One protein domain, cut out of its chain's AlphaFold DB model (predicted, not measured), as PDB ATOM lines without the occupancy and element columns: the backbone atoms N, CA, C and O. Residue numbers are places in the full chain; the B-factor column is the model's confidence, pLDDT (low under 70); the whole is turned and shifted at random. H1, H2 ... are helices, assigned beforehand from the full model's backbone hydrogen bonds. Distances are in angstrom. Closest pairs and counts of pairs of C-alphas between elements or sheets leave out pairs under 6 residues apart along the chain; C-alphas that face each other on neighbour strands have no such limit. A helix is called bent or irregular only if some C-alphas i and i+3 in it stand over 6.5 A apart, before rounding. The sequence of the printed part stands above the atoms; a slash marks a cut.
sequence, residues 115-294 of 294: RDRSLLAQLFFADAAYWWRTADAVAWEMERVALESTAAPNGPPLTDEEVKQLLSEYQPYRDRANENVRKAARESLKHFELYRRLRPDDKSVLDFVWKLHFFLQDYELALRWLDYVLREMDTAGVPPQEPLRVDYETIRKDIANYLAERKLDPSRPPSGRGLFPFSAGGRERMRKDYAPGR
ATOM      1  N   ARG A 115      23.273 192.085  71.998       93.94
ATOM      2  CA  ARG A 115      22.158 191.303  72.547       93.94
ATOM      3  C   ARG A 115      20.825 191.727  71.936       93.94
ATOM      4  O   ARG A 115      20.103 190.877  71.415       93.94
ATOM      5  N   ASP A 116      20.522 193.023  71.956       95.50
ATOM      6  CA  ASP A 116      19.260 193.561  71.436       95.50
ATOM      7  C   ASP A 116      19.195 193.462  69.914       95.50
ATOM      8  O   ASP A 116      18.163 193.091  69.358       95.50
ATOM      9  N   ARG A 117      20.331 193.665  69.236       95.25
ATOM     10  CA  ARG A 117      20.454 193.443  67.791       95.25
ATOM     11  C   ARG A 117      20.149 191.999  67.415       95.25
ATOM     12  O   ARG A 117      19.415 191.753  66.461       95.25
ATOM     13  N   SER A 118      20.697 191.043  68.167       92.75
ATOM     14  CA  SER A 118      20.433 189.626  67.935       92.75
ATOM     15  C   SER A 118      18.966 189.281  68.180       92.75
ATOM     16  O   SER A 118      18.398 188.518  67.404       92.75
ATOM     17  N   LEU A 119      18.341 189.825  69.227       95.00
ATOM     18  CA  LEU A 119      16.932 189.565  69.523       95.00
ATOM     19  C   LEU A 119      16.004 190.178  68.462       95.00
ATOM     20  O   LEU A 119      15.110 189.488  67.977       95.00
ATOM     21  N   LEU A 120      16.262 191.419  68.037       96.00
ATOM     22  CA  LEU A 120      15.510 192.074  66.963       96.00
ATOM     23  C   LEU A 120      15.655 191.325  65.633       96.00
ATOM     24  O   LEU A 120      14.678 191.155  64.908       96.00
ATOM     25  N   ALA A 121      16.852 190.819  65.328       93.50
ATOM     26  CA  ALA A 121      17.052 189.968  64.162       93.50
ATOM     27  C   ALA A 121      16.177 188.708  64.245       93.50
ATOM     28  O   ALA A 121      15.431 188.416  63.317       93.50
ATOM     29  N   GLN A 122      16.191 187.985  65.366       92.19
ATOM     30  CA  GLN A 122      15.353 186.789  65.525       92.19
ATOM     31  C   GLN A 122      13.853 187.091  65.398       92.19
ATOM     32  O   GLN A 122      13.114 186.281  64.840       92.19
ATOM     33  N   LEU A 123      13.409 188.265  65.854       93.88
ATOM     34  CA  LEU A 123      12.039 188.736  65.668       93.88
ATOM     35  C   LEU A 123      11.704 188.903  64.178       93.88
ATOM     36  O   LEU A 123      10.750 188.294  63.697       93.88
ATOM     37  N   PHE A 124      12.537 189.628  63.422       94.12
ATOM     38  CA  PHE A 124      12.349 189.778  61.975       94.12
ATOM     39  C   PHE A 124      12.397 188.445  61.230       94.12
ATOM     40  O   PHE A 124      11.598 188.227  60.324       94.12
ATOM     41  N   PHE A 125      13.283 187.528  61.619       91.75
ATOM     42  CA  PHE A 125      13.311 186.189  61.038       91.75
ATOM     43  C   PHE A 125      12.002 185.434  61.302       91.75
ATOM     44  O   PHE A 125      11.450 184.823  60.390       91.75
ATOM     45  N   ALA A 126      11.475 185.488  62.529       88.44
ATOM     46  CA  ALA A 126      10.232 184.811  62.887       88.44
ATOM     47  C   ALA A 126       9.027 185.347  62.093       88.44
ATOM     48  O   ALA A 126       8.199 184.553  61.640       88.44
ATOM     49  N   ASP A 127       8.941 186.664  61.887       89.44
ATOM     50  CA  ASP A 127       7.908 187.272  61.037       89.44
ATOM     51  C   ASP A 127       8.088 186.895  59.566       89.44
ATOM     52  O   ASP A 127       7.131 186.492  58.901       89.44
ATOM     53  N   ALA A 128       9.322 186.933  59.063       91.44
ATOM     54  CA  ALA A 128       9.620 186.517  57.700       91.44
ATOM     55  C   ALA A 128       9.217 185.056  57.452       91.44
ATOM     56  O   ALA A 128       8.568 184.755  56.447       91.44
ATOM     57  N   ALA A 129       9.533 184.161  58.391       88.44
ATOM     58  CA  ALA A 129       9.205 182.739  58.339       88.44
ATOM     59  C   ALA A 129       7.696 182.464  58.463       88.44
ATOM     60  O   ALA A 129       7.191 181.505  57.874       88.44
ATOM     61  N   TYR A 130       6.953 183.281  59.218       87.50
ATOM     62  CA  TYR A 130       5.489 183.231  59.240       87.50
ATOM     63  C   TYR A 130       4.923 183.498  57.843       87.50
ATOM     64  O   TYR A 130       4.229 182.651  57.280       87.50
ATOM     65  N   TRP A 131       5.294 184.630  57.246       89.38
ATOM     66  CA  TRP A 131       4.797 185.023  55.932       89.38
ATOM     67  C   TRP A 131       5.269 184.100  54.806       89.38
ATOM     68  O   TRP A 131       4.490 183.793  53.906       89.38
ATOM     69  N   TRP A 132       6.506 183.602  54.881       89.44
ATOM     70  CA  TRP A 132       7.041 182.607  53.950       89.44
ATOM     71  C   TRP A 132       6.171 181.349  53.926       89.44
ATOM     72  O   TRP A 132       5.743 180.917  52.858       89.44
ATOM     73  N   ARG A 133       5.859 180.784  55.099       85.75
ATOM     74  CA  ARG A 133       5.019 179.581  55.196       85.75
ATOM     75  C   ARG A 133       3.612 179.822  54.677       85.75
ATOM     76  O   ARG A 133       3.064 178.943  54.025       85.75
ATOM     77  N   THR A 134       3.042 181.002  54.918       85.88
ATOM     78  CA  THR A 134       1.750 181.380  54.333       85.88
ATOM     79  C   THR A 134       1.827 181.417  52.806       85.88
ATOM     80  O   THR A 134       0.958 180.855  52.145       85.88
ATOM     81  N   ALA A 135       2.873 182.023  52.231       85.75
ATOM     82  CA  ALA A 135       3.068 182.058  50.781       85.75
ATOM     83  C   ALA A 135       3.231 180.645  50.192       85.75
ATOM     84  O   ALA A 135       2.551 180.308  49.224       85.75
ATOM     85  N   ASP A 136       4.070 179.808  50.808       83.94
ATOM     86  CA  ASP A 136       4.311 178.430  50.369       83.94
ATOM     87  C   ASP A 136       3.057 177.552  50.492       83.94
ATOM     88  O   ASP A 136       2.720 176.828  49.557       83.94
ATOM     89  N   ALA A 137       2.298 177.672  51.587       81.19
ATOM     90  CA  ALA A 137       1.048 176.937  51.778       81.19
ATOM     91  C   ALA A 137      -0.014 177.315  50.736       81.19
ATOM     92  O   ALA A 137      -0.667 176.435  50.176       81.19
ATOM     93  N   VAL A 138      -0.178 178.610  50.432       79.69
ATOM     94  CA  VAL A 138      -1.107 179.048  49.376       79.69
ATOM     95  C   VAL A 138      -0.632 178.548  48.010       79.69
ATOM     96  O   VAL A 138      -1.444 178.025  47.247       79.69
ATOM     97  N   ALA A 139       0.665 178.654  47.702       76.75
ATOM     98  CA  ALA A 139       1.228 178.160  46.446       76.75
ATOM     99  C   ALA A 139       1.059 176.637  46.295       76.75
ATOM    100  O   ALA A 139       0.792 176.147  45.199       76.75
ATOM    101  N   TRP A 140       1.175 175.889  47.393       77.62
ATOM    102  CA  TRP A 140       0.936 174.449  47.422       77.62
ATOM    103  C   TRP A 140      -0.532 174.096  47.170       77.62
ATOM    104  O   TRP A 140      -0.816 173.246  46.332       77.62
ATOM    105  N   GLU A 141      -1.472 174.772  47.831       74.62
ATOM    106  CA  GLU A 141      -2.904 174.559  47.586       74.62
ATOM    107  C   GLU A 141      -3.296 174.887  46.141       74.62
ATOM    108  O   GLU A 141      -4.108 174.186  45.543       74.62
ATOM    109  N   MET A 142      -2.695 175.922  45.546       72.69
ATOM    110  CA  MET A 142      -2.890 176.228  44.128       72.69
ATOM    111  C   MET A 142      -2.462 175.069  43.230       72.69
ATOM    112  O   MET A 142      -3.188 174.694  42.312       72.69
ATOM    113  N   GLU A 143      -1.292 174.495  43.495       69.19
ATOM    114  CA  GLU A 143      -0.776 173.364  42.733       69.19
ATOM    115  C   GLU A 143      -1.632 172.109  42.919       69.19
ATOM    116  O   GLU A 143      -1.981 171.461  41.933       69.19
ATOM    117  N   ARG A 144      -2.038 171.804  44.157       74.62
ATOM    118  CA  ARG A 144      -2.936 170.684  44.460       74.62
ATOM    119  C   ARG A 144      -4.237 170.797  43.669       74.62
ATOM    120  O   ARG A 144      -4.601 169.853  42.973       74.62
ATOM    121  N   VAL A 145      -4.902 171.955  43.719       68.44
ATOM    122  CA  VAL A 145      -6.162 172.151  42.990       68.44
ATOM    123  C   VAL A 145      -5.944 172.104  41.475       68.44
ATOM    124  O   VAL A 145      -6.777 171.541  40.770       68.44
ATOM    125  N   ALA A 146      -4.834 172.632  40.950       66.00
ATOM    126  CA  ALA A 146      -4.528 172.533  39.522       66.00
ATOM    127  C   ALA A 146      -4.330 171.076  39.062       66.00
ATOM    128  O   ALA A 146      -4.833 170.694  38.005       66.00
ATOM    129  N   LEU A 147      -3.644 170.253  39.861       66.38
ATOM    130  CA  LEU A 147      -3.462 168.825  39.591       66.38
ATOM    131  C   LEU A 147      -4.792 168.065  39.667       66.38
ATOM    132  O   LEU A 147      -5.106 167.294  38.768       66.38
ATOM    133  N   GLU A 148      -5.606 168.315  40.691       67.31
ATOM    134  CA  GLU A 148      -6.923 167.682  40.840       67.31
ATOM    135  C   GLU A 148      -7.906 168.100  39.739       67.31
ATOM    136  O   GLU A 148      -8.675 167.274  39.261       67.31
ATOM    137  N   SER A 149      -7.842 169.353  39.278       62.59
ATOM    138  CA  SER A 149      -8.699 169.858  38.191       62.59
ATOM    139  C   SER A 149      -8.299 169.329  36.810       62.59
ATOM    140  O   SER A 149      -9.048 169.500  35.852       62.59
ATOM    141  N   THR A 150      -7.112 168.729  36.683       60.00
ATOM    142  CA  THR A 150      -6.579 168.194  35.417       60.00
ATOM    143  C   THR A 150      -6.423 166.672  35.421       60.00
ATOM    144  O   THR A 150      -6.205 166.077  34.366       60.00
ATOM    145  N   ALA A 151      -6.574 166.020  36.575       57.31
ATOM    146  CA  ALA A 151      -6.552 164.572  36.705       57.31
ATOM    147  C   ALA A 151      -7.973 164.000  36.586       57.31
ATOM    148  O   ALA A 151      -8.837 164.315  37.397       57.31
ATOM    149  N   ALA A 152      -8.211 163.112  35.617       54.22
ATOM    150  CA  ALA A 152      -9.430 162.303  35.581       54.22
ATOM    151  C   ALA A 152      -9.368 161.291  36.744       54.22
ATOM    152  O   ALA A 152      -8.588 160.335  36.658       54.22
ATOM    153  N   PRO A 153     -10.128 161.447  37.846       51.41
ATOM    154  CA  PRO A 153      -9.918 160.661  39.057       51.41
ATOM    155  C   PRO A 153     -10.637 159.308  38.940       51.41
ATOM    156  O   PRO A 153     -11.507 158.998  39.741       51.41
ATOM    157  N   ASN A 154     -10.260 158.486  37.951       53.31
ATOM    158  CA  ASN A 154     -10.877 157.206  37.540       53.31
ATOM    159  C   ASN A 154     -11.938 157.290  36.415       53.31
ATOM    160  O   ASN A 154     -12.774 156.395  36.296       53.31
ATOM    161  N   GLY A 155     -11.899 158.331  35.575       58.31
ATOM    162  CA  GLY A 155     -12.758 158.481  34.387       58.31
ATOM    163  C   GLY A 155     -11.976 158.462  33.064       58.31
ATOM    164  O   GLY A 155     -10.743 158.437  33.089       58.31
ATOM    165  N   PRO A 156     -12.661 158.477  31.901       61.41
ATOM    166  CA  PRO A 156     -12.002 158.760  30.629       61.41
ATOM    167  C   PRO A 156     -11.280 160.123  30.689       61.41
ATOM    168  O   PRO A 156     -11.674 160.979  31.486       61.41
ATOM    169  N   PRO A 157     -10.222 160.331  29.883       68.62
ATOM    170  CA  PRO A 157      -9.548 161.623  29.810       68.62
ATOM    171  C   PRO A 157     -10.567 162.723  29.510       68.62
ATOM    172  O   PRO A 157     -11.434 162.533  28.658       68.62
ATOM    173  N   LEU A 158     -10.449 163.853  30.207       67.19
ATOM    174  CA  LEU A 158     -11.275 165.026  29.937       67.19
ATOM    175  C   LEU A 158     -11.043 165.494  28.495       67.19
ATOM    176  O   LEU A 158      -9.912 165.487  28.003       67.19
ATOM    177  N   THR A 159     -12.115 165.906  27.832       75.62
ATOM    178  CA  THR A 159     -12.055 166.593  26.538       75.62
ATOM    179  C   THR A 159     -11.441 167.987  26.693       75.62
ATOM    180  O   THR A 159     -11.467 168.576  27.778       75.62
ATOM    181  N   ASP A 160     -10.904 168.547  25.607       68.81
ATOM    182  CA  ASP A 160     -10.313 169.892  25.615       68.81
ATOM    183  C   ASP A 160     -11.323 170.962  26.075       68.81
ATOM    184  O   ASP A 160     -10.970 171.900  26.796       68.81
ATOM    185  N   GLU A 161     -12.599 170.808  25.714       75.75
ATOM    186  CA  GLU A 161     -13.704 171.660  26.152       75.75
ATOM    187  C   GLU A 161     -13.979 171.548  27.659       75.75
ATOM    188  O   GLU A 161     -14.148 172.577  28.317       75.75
ATOM    189  N   GLU A 162     -13.975 170.336  28.223       70.19
ATOM    190  CA  GLU A 162     -14.145 170.110  29.666       70.19
ATOM    191  C   GLU A 162     -12.974 170.694  30.462       70.19
ATOM    192  O   GLU A 162     -13.185 171.377  31.466       70.19
ATOM    193  N   VAL A 163     -11.739 170.518  29.979       65.75
ATOM    194  CA  VAL A 163     -10.547 171.146  30.568       65.75
ATOM    195  C   VAL A 163     -10.665 172.668  30.514       65.75
ATOM    196  O   VAL A 163     -10.406 173.348  31.507       65.75
ATOM    197  N   LYS A 164     -11.095 173.233  29.382       69.31
ATOM    198  CA  LYS A 164     -11.265 174.683  29.220       69.31
ATOM    199  C   LYS A 164     -12.331 175.245  30.160       69.31
ATOM    200  O   LYS A 164     -12.121 176.315  30.737       69.31
ATOM    201  N   GLN A 165     -13.445 174.537  30.335       74.50
ATOM    202  CA  GLN A 165     -14.495 174.935  31.265       74.50
ATOM    203  C   GLN A 165     -14.000 174.873  32.717       74.50
ATOM    204  O   GLN A 165     -14.107 175.874  33.428       74.50
ATOM    205  N   LEU A 166     -13.357 173.777  33.128       67.88
ATOM    206  CA  LEU A 166     -12.778 173.631  34.471       67.88
ATOM    207  C   LEU A 166     -11.725 174.706  34.772       67.88
ATOM    208  O   LEU A 166     -11.734 175.303  35.850       67.88
ATOM    209  N   LEU A 167     -10.855 175.019  33.807       66.12
ATOM    210  CA  LEU A 167      -9.885 176.107  33.938       66.12
ATOM    211  C   LEU A 167     -10.574 177.467  34.108       66.12
ATOM    212  O   LEU A 167     -10.115 178.279  34.911       66.12
ATOM    213  N   SER A 168     -11.677 177.715  33.394       73.94
ATOM    214  CA  SER A 168     -12.439 178.964  33.517       73.94
ATOM    215  C   SER A 168     -13.127 179.110  34.880       73.94
ATOM    216  O   SER A 168     -13.108 180.194  35.460       73.94
ATOM    217  N   GLU A 169     -13.651 178.015  35.438       75.88
ATOM    218  CA  GLU A 169     -14.259 177.981  36.773       75.88
ATOM    219  C   GLU A 169     -13.208 178.140  37.881       75.88
ATOM    220  O   GLU A 169     -13.460 178.769  38.911       75.88
ATOM    221  N   TYR A 170     -12.001 177.614  37.664       69.75
ATOM    222  CA  TYR A 170     -10.886 177.724  38.602       69.75
ATOM    223  C   TYR A 170     -10.215 179.107  38.594       69.75
ATOM    224  O   TYR A 170      -9.632 179.524  39.601       69.75
ATOM    225  N   GLN A 171     -10.312 179.847  37.487       74.50
ATOM    226  CA  GLN A 171      -9.572 181.089  37.268       74.50
ATOM    227  C   GLN A 171      -9.736 182.130  38.401       74.50
ATOM    228  O   GLN A 171      -8.711 182.595  38.906       74.50
ATOM    229  N   PRO A 172     -10.947 182.444  38.911       77.56
ATOM    230  CA  PRO A 172     -11.100 183.409  40.005       77.56
ATOM    231  C   PRO A 172     -10.427 182.969  41.316       77.56
ATOM    232  O   PRO A 172      -9.905 183.797  42.068       77.56
ATOM    233  N   TYR A 173     -10.413 181.663  41.607       75.31
ATOM    234  CA  TYR A 173      -9.749 181.113  42.794       75.31
ATOM    235  C   TYR A 173      -8.232 181.185  42.660       75.31
ATOM    236  O   TYR A 173      -7.544 181.558  43.613       75.31
ATOM    237  N   ARG A 174      -7.721 180.882  41.464       74.25
ATOM    238  CA  ARG A 174      -6.306 181.012  41.122       74.25
ATOM    239  C   ARG A 174      -5.831 182.457  41.240       74.25
ATOM    240  O   ARG A 174      -4.770 182.694  41.810       74.25
ATOM    241  N   ASP A 175      -6.604 183.418  40.746       77.56
ATOM    242  CA  ASP A 175      -6.244 184.838  40.796       77.56
ATOM    243  C   ASP A 175      -6.190 185.357  42.233       77.56
ATOM    244  O   ASP A 175      -5.192 185.959  42.638       77.56
ATOM    245  N   ARG A 176      -7.194 185.021  43.052       79.94
ATOM    246  CA  ARG A 176      -7.192 185.352  44.484       79.94
ATOM    247  C   ARG A 176      -6.017 184.712  45.225       79.94
ATOM    248  O   ARG A 176      -5.409 185.339  46.090       79.94
ATOM    249  N   ALA A 177      -5.691 183.465  44.911       79.12
ATOM    250  CA  ALA A 177      -4.573 182.781  45.542       79.12
ATOM    251  C   ALA A 177      -3.216 183.348  45.107       79.12
ATOM    252  O   ALA A 177      -2.352 183.552  45.953       79.12
ATOM    253  N   ASN A 178      -3.055 183.716  43.834       79.69
ATOM    254  CA  ASN A 178      -1.880 184.446  43.357       79.69
ATOM    255  C   ASN A 178      -1.700 185.776  44.102       79.69
ATOM    256  O   ASN A 178      -0.583 186.130  44.476       79.69
ATOM    257  N   GLU A 179      -2.781 186.524  44.326       86.69
ATOM    258  CA  GLU A 179      -2.732 187.766  45.100       86.69
ATOM    259  C   GLU A 179      -2.297 187.516  46.550       86.69
ATOM    260  O   GLU A 179      -1.411 188.202  47.062       86.69
ATOM    261  N   ASN A 180      -2.841 186.475  47.176       85.81
ATOM    262  CA  ASN A 180      -2.464 186.025  48.514       85.81
ATOM    263  C   ASN A 180      -0.980 185.626  48.612       85.81
ATOM    264  O   ASN A 180      -0.294 186.078  49.531       85.81
ATOM    265  N   VAL A 181      -0.470 184.839  47.655       85.88
ATOM    266  CA  VAL A 181       0.958 184.480  47.559       85.88
ATOM    267  C   VAL A 181       1.805 185.738  47.439       85.88
ATOM    268  O   VAL A 181       2.757 185.904  48.193       85.88
ATOM    269  N   ARG A 182       1.449 186.662  46.537       87.50
ATOM    270  CA  ARG A 182       2.205 187.908  46.337       87.50
ATOM    271  C   ARG A 182       2.221 188.777  47.588       87.50
ATOM    272  O   ARG A 182       3.265 189.326  47.925       87.50
ATOM    273  N   LYS A 183       1.086 188.906  48.278       90.94
ATOM    274  CA  LYS A 183       0.989 189.667  49.528       90.94
ATOM    275  C   LYS A 183       1.900 189.068  50.599       90.94
ATOM    276  O   LYS A 183       2.750 189.775  51.130       90.94
ATOM    277  N   ALA A 184       1.766 187.770  50.866       89.25
ATOM    278  CA  ALA A 184       2.581 187.085  51.865       89.25
ATOM    279  C   ALA A 184       4.076 187.101  51.495       89.25
ATOM    280  O   ALA A 184       4.920 187.377  52.341       89.25
ATOM    281  N   ALA A 185       4.416 186.899  50.220       90.62
ATOM    282  CA  ALA A 185       5.800 186.935  49.762       90.62
ATOM    283  C   ALA A 185       6.442 188.325  49.931       90.62
ATOM    284  O   ALA A 185       7.597 188.409  50.343       90.62
ATOM    285  N   ARG A 186       5.708 189.420  49.679       95.12
ATOM    286  CA  ARG A 186       6.210 190.788  49.914       95.12
ATOM    287  C   ARG A 186       6.498 191.056  51.385       95.12
ATOM    288  O   ARG A 186       7.565 191.575  51.697       95.12
ATOM    289  N   GLU A 187       5.577 190.687  52.275       93.56
ATOM    290  CA  GLU A 187       5.797 190.859  53.715       93.56
ATOM    291  C   GLU A 187       6.979 190.008  54.194       93.56
ATOM    292  O   GLU A 187       7.871 190.510  54.874       93.56
ATOM    293  N   SER A 188       7.062 188.748  53.758       94.50
ATOM    294  CA  SER A 188       8.197 187.879  54.080       94.50
ATOM    295  C   SER A 188       9.529 188.477  53.623       94.50
ATOM    296  O   SER A 188      10.476 188.550  54.408       94.50
ATOM    297  N   LEU A 189       9.592 188.968  52.381       96.06
ATOM    298  CA  LEU A 189      10.802 189.557  51.812       96.06
ATOM    299  C   LEU A 189      11.240 190.803  52.589       96.06
ATOM    300  O   LEU A 189      12.404 190.898  52.970       96.06
ATOM    301  N   LYS A 190      10.304 191.707  52.906       96.00
ATOM    302  CA  LYS A 190      10.555 192.893  53.741       96.00
ATOM    303  C   LYS A 190      11.219 192.512  55.068       96.00
ATOM    304  O   LYS A 190      12.211 193.123  55.462       96.00
ATOM    305  N   HIS A 191      10.704 191.494  55.755       94.75
ATOM    306  CA  HIS A 191      11.259 191.061  57.037       94.75
ATOM    307  C   HIS A 191      12.614 190.346  56.892       94.75
ATOM    308  O   HIS A 191      13.517 190.603  57.691       94.75
ATOM    309  N   PHE A 192      12.827 189.529  55.853       95.44
ATOM    310  CA  PHE A 192      14.146 188.939  55.587       95.44
ATOM    311  C   PHE A 192      15.205 189.982  55.211       95.44
ATOM    312  O   PHE A 192      16.369 189.840  55.587       95.44
ATOM    313  N   GLU A 193      14.836 191.056  54.513       94.12
ATOM    314  CA  GLU A 193      15.746 192.172  54.242       94.12
ATOM    315  C   GLU A 193      16.166 192.886  55.531       94.12
ATOM    316  O   GLU A 193      17.354 193.155  55.728       94.12
ATOM    317  N   LEU A 194      15.217 193.151  56.437       94.50
ATOM    318  CA  LEU A 194      15.510 193.715  57.757       94.50
ATOM    319  C   LEU A 194      16.403 192.780  58.582       94.50
ATOM    320  O   LEU A 194      17.385 193.236  59.168       94.50
ATOM    321  N   TYR A 195      16.126 191.474  58.566       94.75
ATOM    322  CA  TYR A 195      16.972 190.465  59.203       94.75
ATOM    323  C   TYR A 195      18.414 190.519  58.694       94.75
ATOM    324  O   TYR A 195      19.349 190.630  59.485       94.75
ATOM    325  N   ARG A 196      18.608 190.502  57.371       94.12
ATOM    326  CA  ARG A 196      19.944 190.487  56.758       94.12
ATOM    327  C   ARG A 196      20.749 191.753  57.020       94.12
ATOM    328  O   ARG A 196      21.970 191.678  57.070       94.12
ATOM    329  N   ARG A 197      20.101 192.904  57.236       92.50
ATOM    330  CA  ARG A 197      20.801 194.121  57.690       92.50
ATOM    331  C   ARG A 197      21.420 193.938  59.078       92.50
ATOM    332  O   ARG A 197      22.464 194.519  59.351       92.50
ATOM    333  N   LEU A 198      20.796 193.133  59.938       90.56
ATOM    334  CA  LEU A 198      21.277 192.846  61.292       90.56
ATOM    335  C   LEU A 198      22.206 191.623  61.354       90.56
ATOM    336  O   LEU A 198      23.054 191.560  62.245       90.56
ATOM    337  N   ARG A 199      22.040 190.667  60.432       91.69
ATOM    338  CA  ARG A 199      22.789 189.402  60.325       91.69
ATOM    339  C   ARG A 199      23.240 189.136  58.880       91.69
ATOM    340  O   ARG A 199      22.742 188.209  58.240       91.69
ATOM    341  N   PRO A 200      24.154 189.954  58.324       91.25
ATOM    342  CA  PRO A 200      24.625 189.785  56.946       91.25
ATOM    343  C   PRO A 200      25.474 188.520  56.751       91.25
ATOM    344  O   PRO A 200      25.656 188.071  55.622       91.25
ATOM    345  N   ASP A 201      25.987 187.959  57.847       90.00
ATOM    346  CA  ASP A 201      26.757 186.719  57.927       90.00
ATOM    347  C   ASP A 201      25.898 185.460  57.745       90.00
ATOM    348  O   ASP A 201      26.411 184.416  57.338       90.00
ATOM    349  N   ASP A 202      24.598 185.546  58.036       89.12
ATOM    350  CA  ASP A 202      23.705 184.398  57.971       89.12
ATOM    351  C   ASP A 202      23.226 184.127  56.540       89.12
ATOM    352  O   ASP A 202      22.303 184.748  56.003       89.12
ATOM    353  N   LYS A 203      23.870 183.135  55.930       88.50
ATOM    354  CA  LYS A 203      23.603 182.672  54.567       88.50
ATOM    355  C   LYS A 203      22.351 181.801  54.458       88.50
ATOM    356  O   LYS A 203      21.860 181.608  53.348       88.50
ATOM    357  N   SER A 204      21.797 181.304  55.568       83.62
ATOM    358  CA  SER A 204      20.621 180.420  55.537       83.62
ATOM    359  C   SER A 204      19.387 181.100  54.933       83.62
ATOM    360  O   SER A 204      18.542 180.447  54.325       83.62
ATOM    361  N   VAL A 205      19.316 182.432  55.018       91.00
ATOM    362  CA  VAL A 205      18.191 183.224  54.505       91.00
ATOM    363  C   VAL A 205      18.178 183.356  52.981       91.00
ATOM    364  O   VAL A 205      17.126 183.596  52.390       91.00
ATOM    365  N   LEU A 206      19.320 183.169  52.319       91.50
ATOM    366  CA  LEU A 206      19.449 183.340  50.868       91.50
ATOM    367  C   LEU A 206      18.507 182.415  50.091       91.50
ATOM    368  O   LEU A 206      17.957 182.816  49.065       91.50
ATOM    369  N   ASP A 207      18.287 181.214  50.626       89.94
ATOM    370  CA  ASP A 207      17.383 180.228  50.055       89.94
ATOM    371  C   ASP A 207      15.928 180.713  50.011       89.94
ATOM    372  O   ASP A 207      15.229 180.554  49.014       89.94
ATOM    373  N   PHE A 208      15.477 181.381  51.071       92.38
ATOM    374  CA  PHE A 208      14.138 181.959  51.114       92.38
ATOM    375  C   PHE A 208      14.016 183.151  50.161       92.38
ATOM    376  O   PHE A 208      13.011 183.295  49.469       92.38
ATOM    377  N   VAL A 209      15.047 183.996  50.084       94.19
ATOM    378  CA  VAL A 209      15.016 185.238  49.296       94.19
ATOM    379  C   VAL A 209      14.818 184.965  47.803       94.19
ATOM    380  O   VAL A 209      13.954 185.592  47.187       94.19
ATOM    381  N   TRP A 210      15.552 184.018  47.205       93.69
ATOM    382  CA  TRP A 210      15.370 183.731  45.775       93.69
ATOM    383  C   TRP A 210      13.979 183.151  45.486       93.69
ATOM    384  O   TRP A 210      13.342 183.552  44.510       93.69
ATOM    385  N   LYS A 211      13.468 182.271  46.361       92.19
ATOM    386  CA  LYS A 211      12.128 181.681  46.231       92.19
ATOM    387  C   LYS A 211      11.024 182.727  46.376       92.19
ATOM    388  O   LYS A 211      10.013 182.662  45.683       92.19
ATOM    389  N   LEU A 212      11.213 183.724  47.236       92.88
ATOM    390  CA  LEU A 212      10.278 184.838  47.383       92.88
ATOM    391  C   LEU A 212      10.215 185.696  46.120       92.88
ATOM    392  O   LEU A 212       9.120 185.972  45.633       92.88
ATOM    393  N   HIS A 213      11.359 186.058  45.533       93.38
ATOM    394  CA  HIS A 213      11.373 186.737  44.232       93.38
ATOM    395  C   HIS A 213      10.728 185.882  43.136       93.38
ATOM    396  O   HIS A 213       9.994 186.404  42.296       93.38
ATOM    397  N   PHE A 214      10.919 184.563  43.193       87.50
ATOM    398  CA  PHE A 214      10.256 183.623  42.299       87.50
ATOM    399  C   PHE A 214       8.725 183.666  42.443       87.50
ATOM    400  O   PHE A 214       8.022 183.820  41.446       87.50
ATOM    401  N   PHE A 215       8.188 183.620  43.668       85.38
ATOM    402  CA  PHE A 215       6.748 183.777  43.931       85.38
ATOM    403  C   PHE A 215       6.196 185.127  43.459       85.38
ATOM    404  O   PHE A 215       5.054 185.215  43.002       85.38
ATOM    405  N   LEU A 216       7.010 186.180  43.524       88.31
ATOM    406  CA  LEU A 216       6.671 187.505  43.007       88.31
ATOM    407  C   LEU A 216       6.779 187.612  41.481       88.31
ATOM    408  O   LEU A 216       6.413 188.651  40.933       88.31
ATOM    409  N   GLN A 217       7.217 186.548  40.801       86.25
ATOM    410  CA  GLN A 217       7.490 186.508  39.359       86.25
ATOM    411  C   GLN A 217       8.555 187.529  38.929       86.25
ATOM    412  O   GLN A 217       8.634 187.914  37.762       86.25
ATOM    413  N   ASP A 218       9.403 187.947  39.870       91.62
ATOM    414  CA  ASP A 218      10.597 188.742  39.617       91.62
ATOM    415  C   ASP A 218      11.755 187.797  39.291       91.62
ATOM    416  O   ASP A 218      12.662 187.542  40.086       91.62
ATOM    417  N   TYR A 219      11.663 187.192  38.110       88.62
ATOM    418  CA  TYR A 219      12.577 186.141  37.680       88.62
ATOM    419  C   TYR A 219      14.019 186.631  37.510       88.62
ATOM    420  O   TYR A 219      14.949 185.841  37.658       88.62
ATOM    421  N   GLU A 220      14.226 187.921  37.235       93.94
ATOM    422  CA  GLU A 220      15.570 188.494  37.145       93.94
ATOM    423  C   GLU A 220      16.247 188.530  38.518       93.94
ATOM    424  O   GLU A 220      17.388 188.074  38.648       93.94
ATOM    425  N   LEU A 221      15.557 189.020  39.556       95.44
ATOM    426  CA  LEU A 221      16.096 188.991  40.916       95.44
ATOM    427  C   LEU A 221      16.165 187.569  41.477       95.44
ATOM    428  O   LEU A 221      17.159 187.233  42.122       95.44
ATOM    429  N   ALA A 222      15.177 186.718  41.191       93.81
ATOM    430  CA  ALA A 222      15.205 185.314  41.594       93.81
ATOM    431  C   ALA A 222      16.452 184.605  41.046       93.81
ATOM    432  O   ALA A 222      17.172 183.962  41.808       93.81
ATOM    433  N   LEU A 223      16.762 184.788  39.756       94.38
ATOM    434  CA  LEU A 223      17.948 184.203  39.129       94.38
ATOM    435  C   LEU A 223      19.245 184.716  39.764       94.38
ATOM    436  O   LEU A 223      20.132 183.921  40.067       94.38
ATOM    437  N   ARG A 224      19.352 186.026  40.026       97.38
ATOM    438  CA  ARG A 224      20.542 186.608  40.675       97.38
ATOM    439  C   ARG A 224      20.785 186.035  42.071       97.38
ATOM    440  O   ARG A 224      21.934 185.766  42.423       97.38
ATOM    441  N   TRP A 225      19.730 185.868  42.865       96.00
ATOM    442  CA  TRP A 225      19.840 185.277  44.199       96.00
ATOM    443  C   TRP A 225      20.123 183.775  44.143       96.00
ATOM    444  O   TRP A 225      20.947 183.298  44.916       96.00
ATOM    445  N   LEU A 226      19.530 183.045  43.199       95.44
ATOM    446  CA  LEU A 226      19.820 181.627  42.984       95.44
ATOM    447  C   LEU A 226      21.281 181.399  42.561       95.44
ATOM    448  O   LEU A 226      21.955 180.529  43.106       95.44
ATOM    449  N   ASP A 227      21.817 182.242  41.673       97.62
ATOM    450  CA  ASP A 227      23.243 182.259  41.317       97.62
ATOM    451  C   ASP A 227      24.140 182.545  42.527       97.62
ATOM    452  O   ASP A 227      25.289 182.106  42.586       97.62
ATOM    453  N   TYR A 228      23.658 183.338  43.485       96.25
ATOM    454  CA  TYR A 228      24.374 183.585  44.731       96.25
ATOM    455  C   TYR A 228      24.354 182.343  45.638       96.25
ATOM    456  O   TYR A 228      25.410 181.937  46.112       96.25
ATOM    457  N   VAL A 229      23.202 181.683  45.806       94.75
ATOM    458  CA  VAL A 229      23.078 180.426  46.573       94.75
ATOM    459  C   VAL A 229      23.990 179.333  46.015       94.75
ATOM    460  O   VAL A 229      24.735 178.717  46.772       94.75
ATOM    461  N   LEU A 230      24.002 179.127  44.696       95.50
ATOM    462  CA  LEU A 230      24.858 178.123  44.058       95.50
ATOM    463  C   LEU A 230      26.355 178.400  44.281       95.50
ATOM    464  O   LEU A 230      27.109 177.478  44.576       95.50
ATOM    465  N   ARG A 231      26.780 179.669  44.243       96.81
ATOM    466  CA  ARG A 231      28.164 180.056  44.577       96.81
ATOM    467  C   ARG A 231      28.520 179.793  46.040       96.81
ATOM    468  O   ARG A 231      29.658 179.436  46.343       96.81
ATOM    469  N   GLU A 232      27.572 179.967  46.955       94.38
ATOM    470  CA  GLU A 232      27.769 179.615  48.365       94.38
ATOM    471  C   GLU A 232      27.891 178.095  48.550       94.38
ATOM    472  O   GLU A 232      28.742 177.644  49.315       94.38
ATOM    473  N   MET A 233      27.124 177.299  47.794       94.50
ATOM    474  CA  MET A 233      27.263 175.836  47.759       94.50
ATOM    475  C   MET A 233      28.628 175.403  47.203       94.50
ATOM    476  O   MET A 233      29.262 174.521  47.781       94.50
ATOM    477  N   ASP A 234      29.116 176.053  46.141       95.81
ATOM    478  CA  ASP A 234      30.471 175.837  45.607       95.81
ATOM    479  C   ASP A 234      31.543 176.132  46.661       95.81
ATOM    480  O   ASP A 234      32.446 175.328  46.885       95.81
ATOM    481  N   THR A 235      31.416 177.268  47.350       95.19
ATOM    482  CA  THR A 235      32.351 177.692  48.405       95.19
ATOM    483  C   THR A 235      32.349 176.723  49.589       95.19
ATOM    484  O   THR A 235      33.391 176.485  50.197       95.19
ATOM    485  N   ALA A 236      31.192 176.136  49.903       93.31
ATOM    486  CA  ALA A 236      31.044 175.111  50.932       93.31
ATOM    487  C   ALA A 236      31.498 173.707  50.479       93.31
ATOM    488  O   ALA A 236      31.490 172.782  51.289       93.31
ATOM    489  N   GLY A 237      31.895 173.531  49.214       95.69
ATOM    490  CA  GLY A 237      32.346 172.249  48.672       95.69
ATOM    491  C   GLY A 237      31.222 171.238  48.437       95.69
ATOM    492  O   GLY A 237      31.483 170.035  48.446       95.69
ATOM    493  N   VAL A 238      29.979 171.694  48.238       91.25
ATOM    494  CA  VAL A 238      28.842 170.802  47.962       91.25
ATOM    495  C   VAL A 238      29.034 170.125  46.595       91.25
ATOM    496  O   VAL A 238      29.146 170.832  45.584       91.25
ATOM    497  N   PRO A 239      29.049 168.779  46.524       93.56
ATOM    498  CA  PRO A 239      29.288 168.057  45.278       93.56
ATOM    499  C   PRO A 239      28.249 168.370  44.188       93.56
ATOM    500  O   PRO A 239      27.072 168.549  44.504       93.56
ATOM    501  N   PRO A 240      28.628 168.353  42.895       93.06
ATOM    502  CA  PRO A 240      27.697 168.550  41.778       93.06
ATOM    503  C   PRO A 240      26.525 167.563  41.738       93.06
ATOM    504  O   PRO A 240      25.471 167.881  41.205       93.06
ATOM    505  N   GLN A 241      26.712 166.356  42.276       93.75
ATOM    506  CA  GLN A 241      25.704 165.293  42.281       93.75
ATOM    507  C   GLN A 241      24.708 165.413  43.440       93.75
ATOM    508  O   GLN A 241      23.772 164.617  43.507       93.75
ATOM    509  N   GLU A 242      24.911 166.367  44.354       90.25
ATOM    510  CA  GLU A 242      24.011 166.578  45.482       90.25
ATOM    511  C   GLU A 242      22.595 166.895  44.962       90.25
ATOM    512  O   GLU A 242      22.448 167.837  44.175       90.25
ATOM    513  N   PRO A 243      21.544 166.161  45.380       88.94
ATOM    514  CA  PRO A 243      20.208 166.294  44.796       88.94
ATOM    515  C   PRO A 243      19.679 167.731  44.788       88.94
ATOM    516  O   PRO A 243      19.224 168.219  43.755       88.94
ATOM    517  N   LEU A 244      19.828 168.443  45.909       85.00
ATOM    518  CA  LEU A 244      19.381 169.832  46.030       85.00
ATOM    519  C   LEU A 244      20.104 170.768  45.051       85.00
ATOM    520  O   LEU A 244      19.506 171.691  44.502       85.00
ATOM    521  N   ARG A 245      21.395 170.523  44.809       89.31
ATOM    522  CA  ARG A 245      22.187 171.310  43.862       89.31
ATOM    523  C   ARG A 245      21.705 171.090  42.432       89.31
ATOM    524  O   ARG A 245      21.520 172.061  41.704       89.31
ATOM    525  N   VAL A 246      21.476 169.834  42.052       88.62
ATOM    526  CA  VAL A 246      20.953 169.463  40.728       88.62
ATOM    527  C   VAL A 246      19.593 170.123  40.482       88.62
ATOM    528  O   VAL A 246      19.353 170.668  39.399       88.62
ATOM    529  N   ASP A 247      18.726 170.137  41.495       83.88
ATOM    530  CA  ASP A 247      17.432 170.817  41.426       83.88
ATOM    531  C   ASP A 247      17.612 172.328  41.190       83.88
ATOM    532  O   ASP A 247      16.974 172.903  40.306       83.88
ATOM    533  N   TYR A 248      18.528 172.979  41.910       91.06
ATOM    534  CA  TYR A 248      18.787 174.418  41.762       91.06
ATOM    535  C   TYR A 248      19.404 174.776  40.413       91.06
ATOM    536  O   TYR A 248      19.005 175.768  39.805       91.06
ATOM    537  N   GLU A 249      20.318 173.962  39.892       92.62
ATOM    538  CA  GLU A 249      20.873 174.142  38.548       92.62
ATOM    539  C   GLU A 249      19.801 173.974  37.459       92.62
ATOM    540  O   GLU A 249      19.789 174.724  36.476       92.62
ATOM    541  N   THR A 250      18.856 173.052  37.658       88.69
ATOM    542  CA  THR A 250      17.711 172.856  36.758       88.69
ATOM    543  C   THR A 250      16.791 174.074  36.770       88.69
ATOM    544  O   THR A 250      16.528 174.656  35.718       88.69
ATOM    545  N   ILE A 251      16.385 174.538  37.955       86.88
ATOM    546  CA  ILE A 251      15.527 175.723  38.115       86.88
ATOM    547  C   ILE A 251      16.202 176.967  37.529       86.88
ATOM    548  O   ILE A 251      15.572 177.742  36.811       86.88
ATOM    549  N   ARG A 252      17.502 177.147  37.782       92.31
ATOM    550  CA  ARG A 252      18.304 178.236  37.215       92.31
ATOM    551  C   ARG A 252      18.239 178.238  35.688       92.31
ATOM    552  O   ARG A 252      18.021 179.291  35.086       92.31
ATOM    553  N   LYS A 253      18.413 177.070  35.062       91.12
ATOM    554  CA  LYS A 253      18.330 176.903  33.606       91.12
ATOM    555  C   LYS A 253      16.930 177.228  33.085       91.12
ATOM    556  O   LYS A 253      16.816 177.929  32.082       91.12
ATOM    557  N   ASP A 254      15.886 176.772  33.766       84.00
ATOM    558  CA  ASP A 254      14.498 177.021  33.366       84.00
ATOM    559  C   ASP A 254      14.143 178.512  33.434       84.00
ATOM    560  O   ASP A 254      13.585 179.059  32.480       84.00
ATOM    561  N   ILE A 255      14.550 179.206  34.503       85.44
ATOM    562  CA  ILE A 255      14.386 180.661  34.628       85.44
ATOM    563  C   ILE A 255      15.146 181.393  33.515       85.44
ATOM    564  O   ILE A 255      14.600 182.298  32.882       85.44
ATOM    565  N   ALA A 256      16.399 181.009  33.250       89.50
ATOM    566  CA  ALA A 256      17.217 181.640  32.218       89.50
ATOM    567  C   ALA A 256      16.613 181.468  30.813       89.50
ATOM    568  O   ALA A 256      16.538 182.438  30.055       89.50
ATOM    569  N   ASN A 257      16.133 180.265  30.489       85.69
ATOM    570  CA  ASN A 257      15.459 179.983  29.222       85.69
ATOM    571  C   ASN A 257      14.183 180.813  29.079       85.69
ATOM    572  O   ASN A 257      13.983 181.455  28.051       85.69
ATOM    573  N   TYR A 258      13.362 180.877  30.129       80.81
ATOM    574  CA  TYR A 258      12.151 181.690  30.132       80.81
ATOM    575  C   TYR A 258      12.429 183.177  29.887       80.81
ATOM    576  O   TYR A 258      11.760 183.820  29.075       80.81
ATOM    577  N   LEU A 259      13.437 183.736  30.563       85.81
ATOM    578  CA  LEU A 259      13.842 185.128  30.366       85.81
ATOM    579  C   LEU A 259      14.356 185.377  28.942       85.81
ATOM    580  O   LEU A 259      14.091 186.437  28.377       85.81
ATOM    581  N   ALA A 260      15.071 184.418  28.349       88.25
ATOM    582  CA  ALA A 260      15.519 184.502  26.961       88.25
ATOM    583  C   ALA A 260      14.338 184.453  25.977       88.25
ATOM    584  O   ALA A 260      14.256 185.295  25.084       88.25
ATOM    585  N   GLU A 261      13.387 183.537  26.176       83.12
ATOM    586  CA  GLU A 261      12.170 183.431  25.364       83.12
ATOM    587  C   GLU A 261      11.343 184.721  25.413       83.12
ATOM    588  O   GLU A 261      10.972 185.247  24.365       83.12
ATOM    589  N   ARG A 262      11.128 185.298  26.605       79.19
ATOM    590  CA  ARG A 262      10.403 186.573  26.755       79.19
ATOM    591  C   ARG A 262      11.097 187.766  26.110       79.19
ATOM    592  O   ARG A 262      10.417 188.710  25.718       79.19
ATOM    593  N   LYS A 263      12.429 187.762  26.031       85.56
ATOM    594  CA  LYS A 263      13.184 188.810  25.324       85.56
ATOM    595  C   LYS A 263      13.017 188.705  23.811       85.56
ATOM    596  O   LYS A 263      13.005 189.734  23.145       85.56
ATOM    597  N   LEU A 264      12.902 187.486  23.285       84.50
ATOM    598  CA  LEU A 264      12.699 187.233  21.859       84.50
ATOM    599  C   LEU A 264      11.254 187.506  21.429       84.50
ATOM    600  O   LEU A 264      11.038 188.061  20.356       84.50
ATOM    601  N   ASP A 265      10.281 187.144  22.265       78.44
ATOM    602  CA  ASP A 265       8.863 187.398  22.016       78.44
ATOM    603  C   ASP A 265       8.134 187.776  23.320       78.44
ATOM    604  O   ASP A 265       7.680 186.904  24.069       78.44
ATOM    605  N   PRO A 266       7.984 189.084  23.603       74.25
ATOM    606  CA  PRO A 266       7.288 189.561  24.795       74.25
ATOM    607  C   PRO A 266       5.791 189.230  24.816       74.25
ATOM    608  O   PRO A 266       5.179 189.293  25.884       74.25
ATOM    609  N   SER A 267       5.204 188.934  23.650       66.62
ATOM    610  CA  SER A 267       3.774 188.664  23.469       66.62
ATOM    611  C   SER A 267       3.418 187.186  23.613       66.62
ATOM    612  O   SER A 267       2.249 186.846  23.813       66.62
ATOM    613  N   ARG A 268       4.423 186.303  23.566       53.41
ATOM    614  CA  ARG A 268       4.233 184.866  23.729       53.41
ATOM    615  C   ARG A 268       3.832 184.547  25.173       53.41
ATOM    616  O   ARG A 268       4.574 184.884  26.102       53.41
ATOM    617  N   PRO A 269       2.691 183.873  25.400       49.97
ATOM    618  CA  PRO A 269       2.379 183.352  26.722       49.97
ATOM    619  C   PRO A 269       3.450 182.325  27.133       49.97
ATOM    620  O   PRO A 269       4.020 181.666  26.258       49.97
ATOM    621  N   PRO A 270       3.733 182.168  28.440       51.53
ATOM    622  CA  PRO A 270       4.696 181.184  28.927       51.53
ATOM    623  C   PRO A 270       4.413 179.813  28.303       51.53
ATOM    624  O   PRO A 270       3.275 179.341  28.342       51.53
ATOM    625  N   SER A 271       5.425 179.188  27.701       43.06
ATOM    626  CA  SER A 271       5.287 177.842  27.148       43.06
ATOM    627  C   SER A 271       4.878 176.876  28.275       43.06
ATOM    628  O   SER A 271       5.386 176.948  29.389       43.06
ATOM    629  N   GLY A 272       3.887 176.012  28.016       36.53
ATOM    630  CA  GLY A 272       3.113 175.249  29.015       36.53
ATOM    631  C   GLY A 272       3.868 174.255  29.912       36.53
ATOM    632  O   GLY A 272       3.231 173.525  30.665       36.53
ATOM    633  N   ARG A 273       5.206 174.238  29.905       39.47
ATOM    634  CA  ARG A 273       5.975 173.781  31.069       39.47
ATOM    635  C   ARG A 273       6.023 174.947  32.042       39.47
ATOM    636  O   ARG A 273       6.978 175.715  32.054       39.47
ATOM    637  N   GLY A 274       4.929 175.128  32.780       41.16
ATOM    638  CA  GLY A 274       4.822 176.203  33.754       41.16
ATOM    639  C   GLY A 274       6.075 176.241  34.623       41.16
ATOM    640  O   GLY A 274       6.499 175.202  35.124       41.16
ATOM    641  N   LEU A 275       6.649 177.431  34.807       45.69
ATOM    642  CA  LEU A 275       7.642 177.723  35.847       45.69
ATOM    643  C   LEU A 275       7.003 177.593  37.238       45.69
ATOM    644  O   LEU A 275       7.011 178.512  38.043       45.69
ATOM    645  N   PHE A 276       6.385 176.455  37.513       44.31
ATOM    646  CA  PHE A 276       6.053 176.000  38.841       44.31
ATOM    647  C   PHE A 276       7.108 174.938  39.155       44.31
ATOM    648  O   PHE A 276       6.970 173.793  38.727       44.31
ATOM    649  N   PRO A 277       8.200 175.300  39.854       39.84
ATOM    650  CA  PRO A 277       9.359 174.440  40.104       39.84
ATOM    651  C   PRO A 277       9.058 173.377  41.170       39.84
ATOM    652  O   PRO A 277       9.928 172.922  41.901       39.84
ATOM    653  N   PHE A 278       7.793 173.002  41.299       41.88
ATOM    654  CA  PHE A 278       7.245 172.424  42.506       41.88
ATOM    655  C   PHE A 278       6.391 171.190  42.262       41.88
ATOM    656  O   PHE A 278       5.763 170.724  43.211       41.88
ATOM    657  N   SER A 279       6.467 170.621  41.050       36.69
ATOM    658  CA  SER A 279       5.825 169.348  40.722       36.69
ATOM    659  C   SER A 279       5.983 168.354  41.876       36.69
ATOM    660  O   SER A 279       7.055 168.265  42.486       36.69
ATOM    661  N   ALA A 280       4.917 167.612  42.182       35.47
ATOM    662  CA  ALA A 280       4.834 166.718  43.339       35.47
ATOM    663  C   ALA A 280       6.087 165.829  43.546       35.47
ATOM    664  O   ALA A 280       6.496 165.595  44.683       35.47
ATOM    665  N   GLY A 281       6.771 165.428  42.464       33.22
ATOM    666  CA  GLY A 281       8.002 164.627  42.504       33.22
ATOM    667  C   GLY A 281       9.300 165.356  42.908       33.22
ATOM    668  O   GLY A 281      10.297 164.690  43.200       33.22
ATOM    669  N   GLY A 282       9.330 166.691  42.926       35.69
ATOM    670  CA  GLY A 282      10.442 167.493  43.464       35.69
ATOM    671  C   GLY A 282      10.300 167.747  44.968       35.69
ATOM    672  O   GLY A 282      11.265 167.641  45.723       35.69
ATOM    673  N   ARG A 283       9.069 167.981  45.448       47.03
ATOM    674  CA  ARG A 283       8.812 168.246  46.876       47.03
ATOM    675  C   ARG A 283       8.812 166.992  47.747       47.03
ATOM    676  O   ARG A 283       9.224 167.079  48.898       47.03
ATOM    677  N   GLU A 284       8.404 165.830  47.233       37.69
ATOM    678  CA  GLU A 284       8.461 164.572  48.000       37.69
ATOM    679  C   GLU A 284       9.906 164.152  48.342       37.69
ATOM    680  O   GLU A 284      10.134 163.458  49.333       37.69
ATOM    681  N   ARG A 285      10.889 164.654  47.579       39.41
ATOM    682  CA  ARG A 285      12.321 164.575  47.904       39.41
ATOM    683  C   ARG A 285      12.726 165.610  48.959       39.41
ATOM    684  O   ARG A 285      13.170 165.212  50.028       39.41
ATOM    685  N   MET A 286      12.423 166.898  48.762       37.28
ATOM    686  CA  MET A 286      12.760 167.941  49.752       37.28
ATOM    687  C   MET A 286      12.114 167.741  51.137       37.28
ATOM    688  O   MET A 286      12.709 168.092  52.154       37.28
ATOM    689  N   ARG A 287      10.906 167.163  51.219       40.72
ATOM    690  CA  ARG A 287      10.222 166.898  52.501       40.72
ATOM    691  C   ARG A 287      10.890 165.785  53.315       40.72
ATOM    692  O   ARG A 287      10.757 165.790  54.536       40.72
ATOM    693  N   LYS A 288      11.581 164.843  52.659       39.78
ATOM    694  CA  LYS A 288      12.355 163.791  53.339       39.78
ATOM    695  C   LYS A 288      13.645 164.339  53.945       39.78
ATOM    696  O   LYS A 288      14.029 163.879  55.014       39.78
ATOM    697  N   ASP A 289      14.222 165.367  53.331       37.09
ATOM    698  CA  ASP A 289      15.509 165.934  53.751       37.09
ATOM    699  C   ASP A 289      15.365 167.075  54.781       37.09
ATOM    700  O   ASP A 289      16.289 167.343  55.545       37.09
ATOM    701  N   TYR A 290      14.188 167.713  54.864       34.56
ATOM    702  CA  TYR A 290      13.874 168.783  55.830       34.56
ATOM    703  C   TYR A 290      13.000 168.351  57.016       34.56
ATOM    704  O   TYR A 290      12.542 169.202  57.783       34.56
ATOM    705  N   ALA A 291      12.765 167.053  57.216       28.52
ATOM    706  CA  ALA A 291      12.308 166.583  58.517       28.52
ATOM    707  C   ALA A 291      13.498 166.706  59.486       28.52
ATOM    708  O   ALA A 291      14.453 165.942  59.336       28.52
ATOM    709  N   PRO A 292      13.503 167.638  60.465       31.06
ATOM    710  CA  PRO A 292      14.500 167.571  61.520       31.06
ATOM    711  C   PRO A 292      14.352 166.192  62.157       31.06
ATOM    712  O   PRO A 292      13.261 165.839  62.616       31.06
ATOM    713  N   GLY A 293      15.422 165.397  62.095       29.75
ATOM    714  CA  GLY A 293      15.477 164.092  62.735       29.75
ATOM    715  C   GLY A 293      14.933 164.214  64.153       29.75
ATOM    716  O   GLY A 293      15.402 165.045  64.934       29.75
ATOM    717  N   ARG A 294      13.881 163.446  64.433       30.84
ATOM    718  CA  ARG A 294      13.539 163.100  65.808       30.84
ATOM    719  C   ARG A 294      14.612 162.181  66.367       30.84
ATOM    720  O   ARG A 294      15.109 161.344  65.580       30.84
TER     721      ARG A 294
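AT A GLANCE: This is residues 115 to 294 of the 294 residues of an uncharacterized protein of Planctomycetes bacterium (UniProt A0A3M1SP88). Two long helices, H1 and H2b, lie side by side running opposite ways and make the longest axis; from this pair H3, H4 and H5 step away in a zigzag, each folding back on the helix before it. H2a turns off from H2b at the far end of the pair, residues 152 to 157 stick out there, and the short H6 lies near H5. The printed part has 180 residues with six named helices, H1 to H6 in chain order, and no named strand; the class is all helix. It is compact, with a radius of gyration of the C-alphas of 18.4 A, spanning 61 by 41 by 32 A.

IN THESE COORDINATES: The longest helix by residues is H2, residues 160 to 198, assigned as one helix by its hydrogen bonds but bent: C-alphas 169 and 172 are 7.1 A apart. Its arms are H2a, residues 160 to 169, 14.3 A, and H2b, residues 172 to 198, 39.9 A. H1, residues 115 to 150, is 52.3 A long and begins with C-alpha 115 at (22.158, 191.303, 72.547). H3 is residues 203 to 215, 20.0 A; H4 residues 219 to 235, 24.0 A; H5 residues 243 to 264, 32.0 A. H6, residues 280 to 289, 14.9 A, ends with C-alpha 289 at (15.509, 165.934, 53.751).

HOW THE PARTS SIT: H1, H2b and H3 form an up-and-down bundle, each running against the one before it. H2b touches H1 at a shallow tilt of 21 degrees, closest at the C-alphas of Ser 188 and Ala 128, 4.1 A. H2a and H2b stand at a steep tilt of 60 degrees. H1, with residues 149 to 150 alone, touches H2a in a helical hairpin, the closest C-alphas being Ser 149 and Leu 166, 6.7 A. H2b and H3 form a hairpin, closest at the C-alphas of Ala 185 and Leu 212, 5.5 A. H3 and H4 form another, at Trp 210 and Ala 222, 4.5 A between C-alphas. H4 and H5 form a fourth, at a shallow tilt of 32 degrees, with the C-alphas of Leu 223 and Arg 252 closest at 6.3 A. H5 and H6 are close but not clearly touching: their closest C-alphas, Leu 244 and Met 286, are 7.8 A apart. Every O i to N i+4 pair is within hydrogen-bond range in H1, H2a, H2b, H4 and H5, against 6 of 9 in H3 and 4 of 6 in H6.

THE WHOLE: The C-alphas farthest apart, Arg 115 and Pro 156, are 63.1 A apart. The printed part has no cut. The link from H5 to H6, residues 265 to 279, is long. Mean pLDDT of the printed part is 78.0; residues 145 to 158 and 267 to 294 are among those under 70.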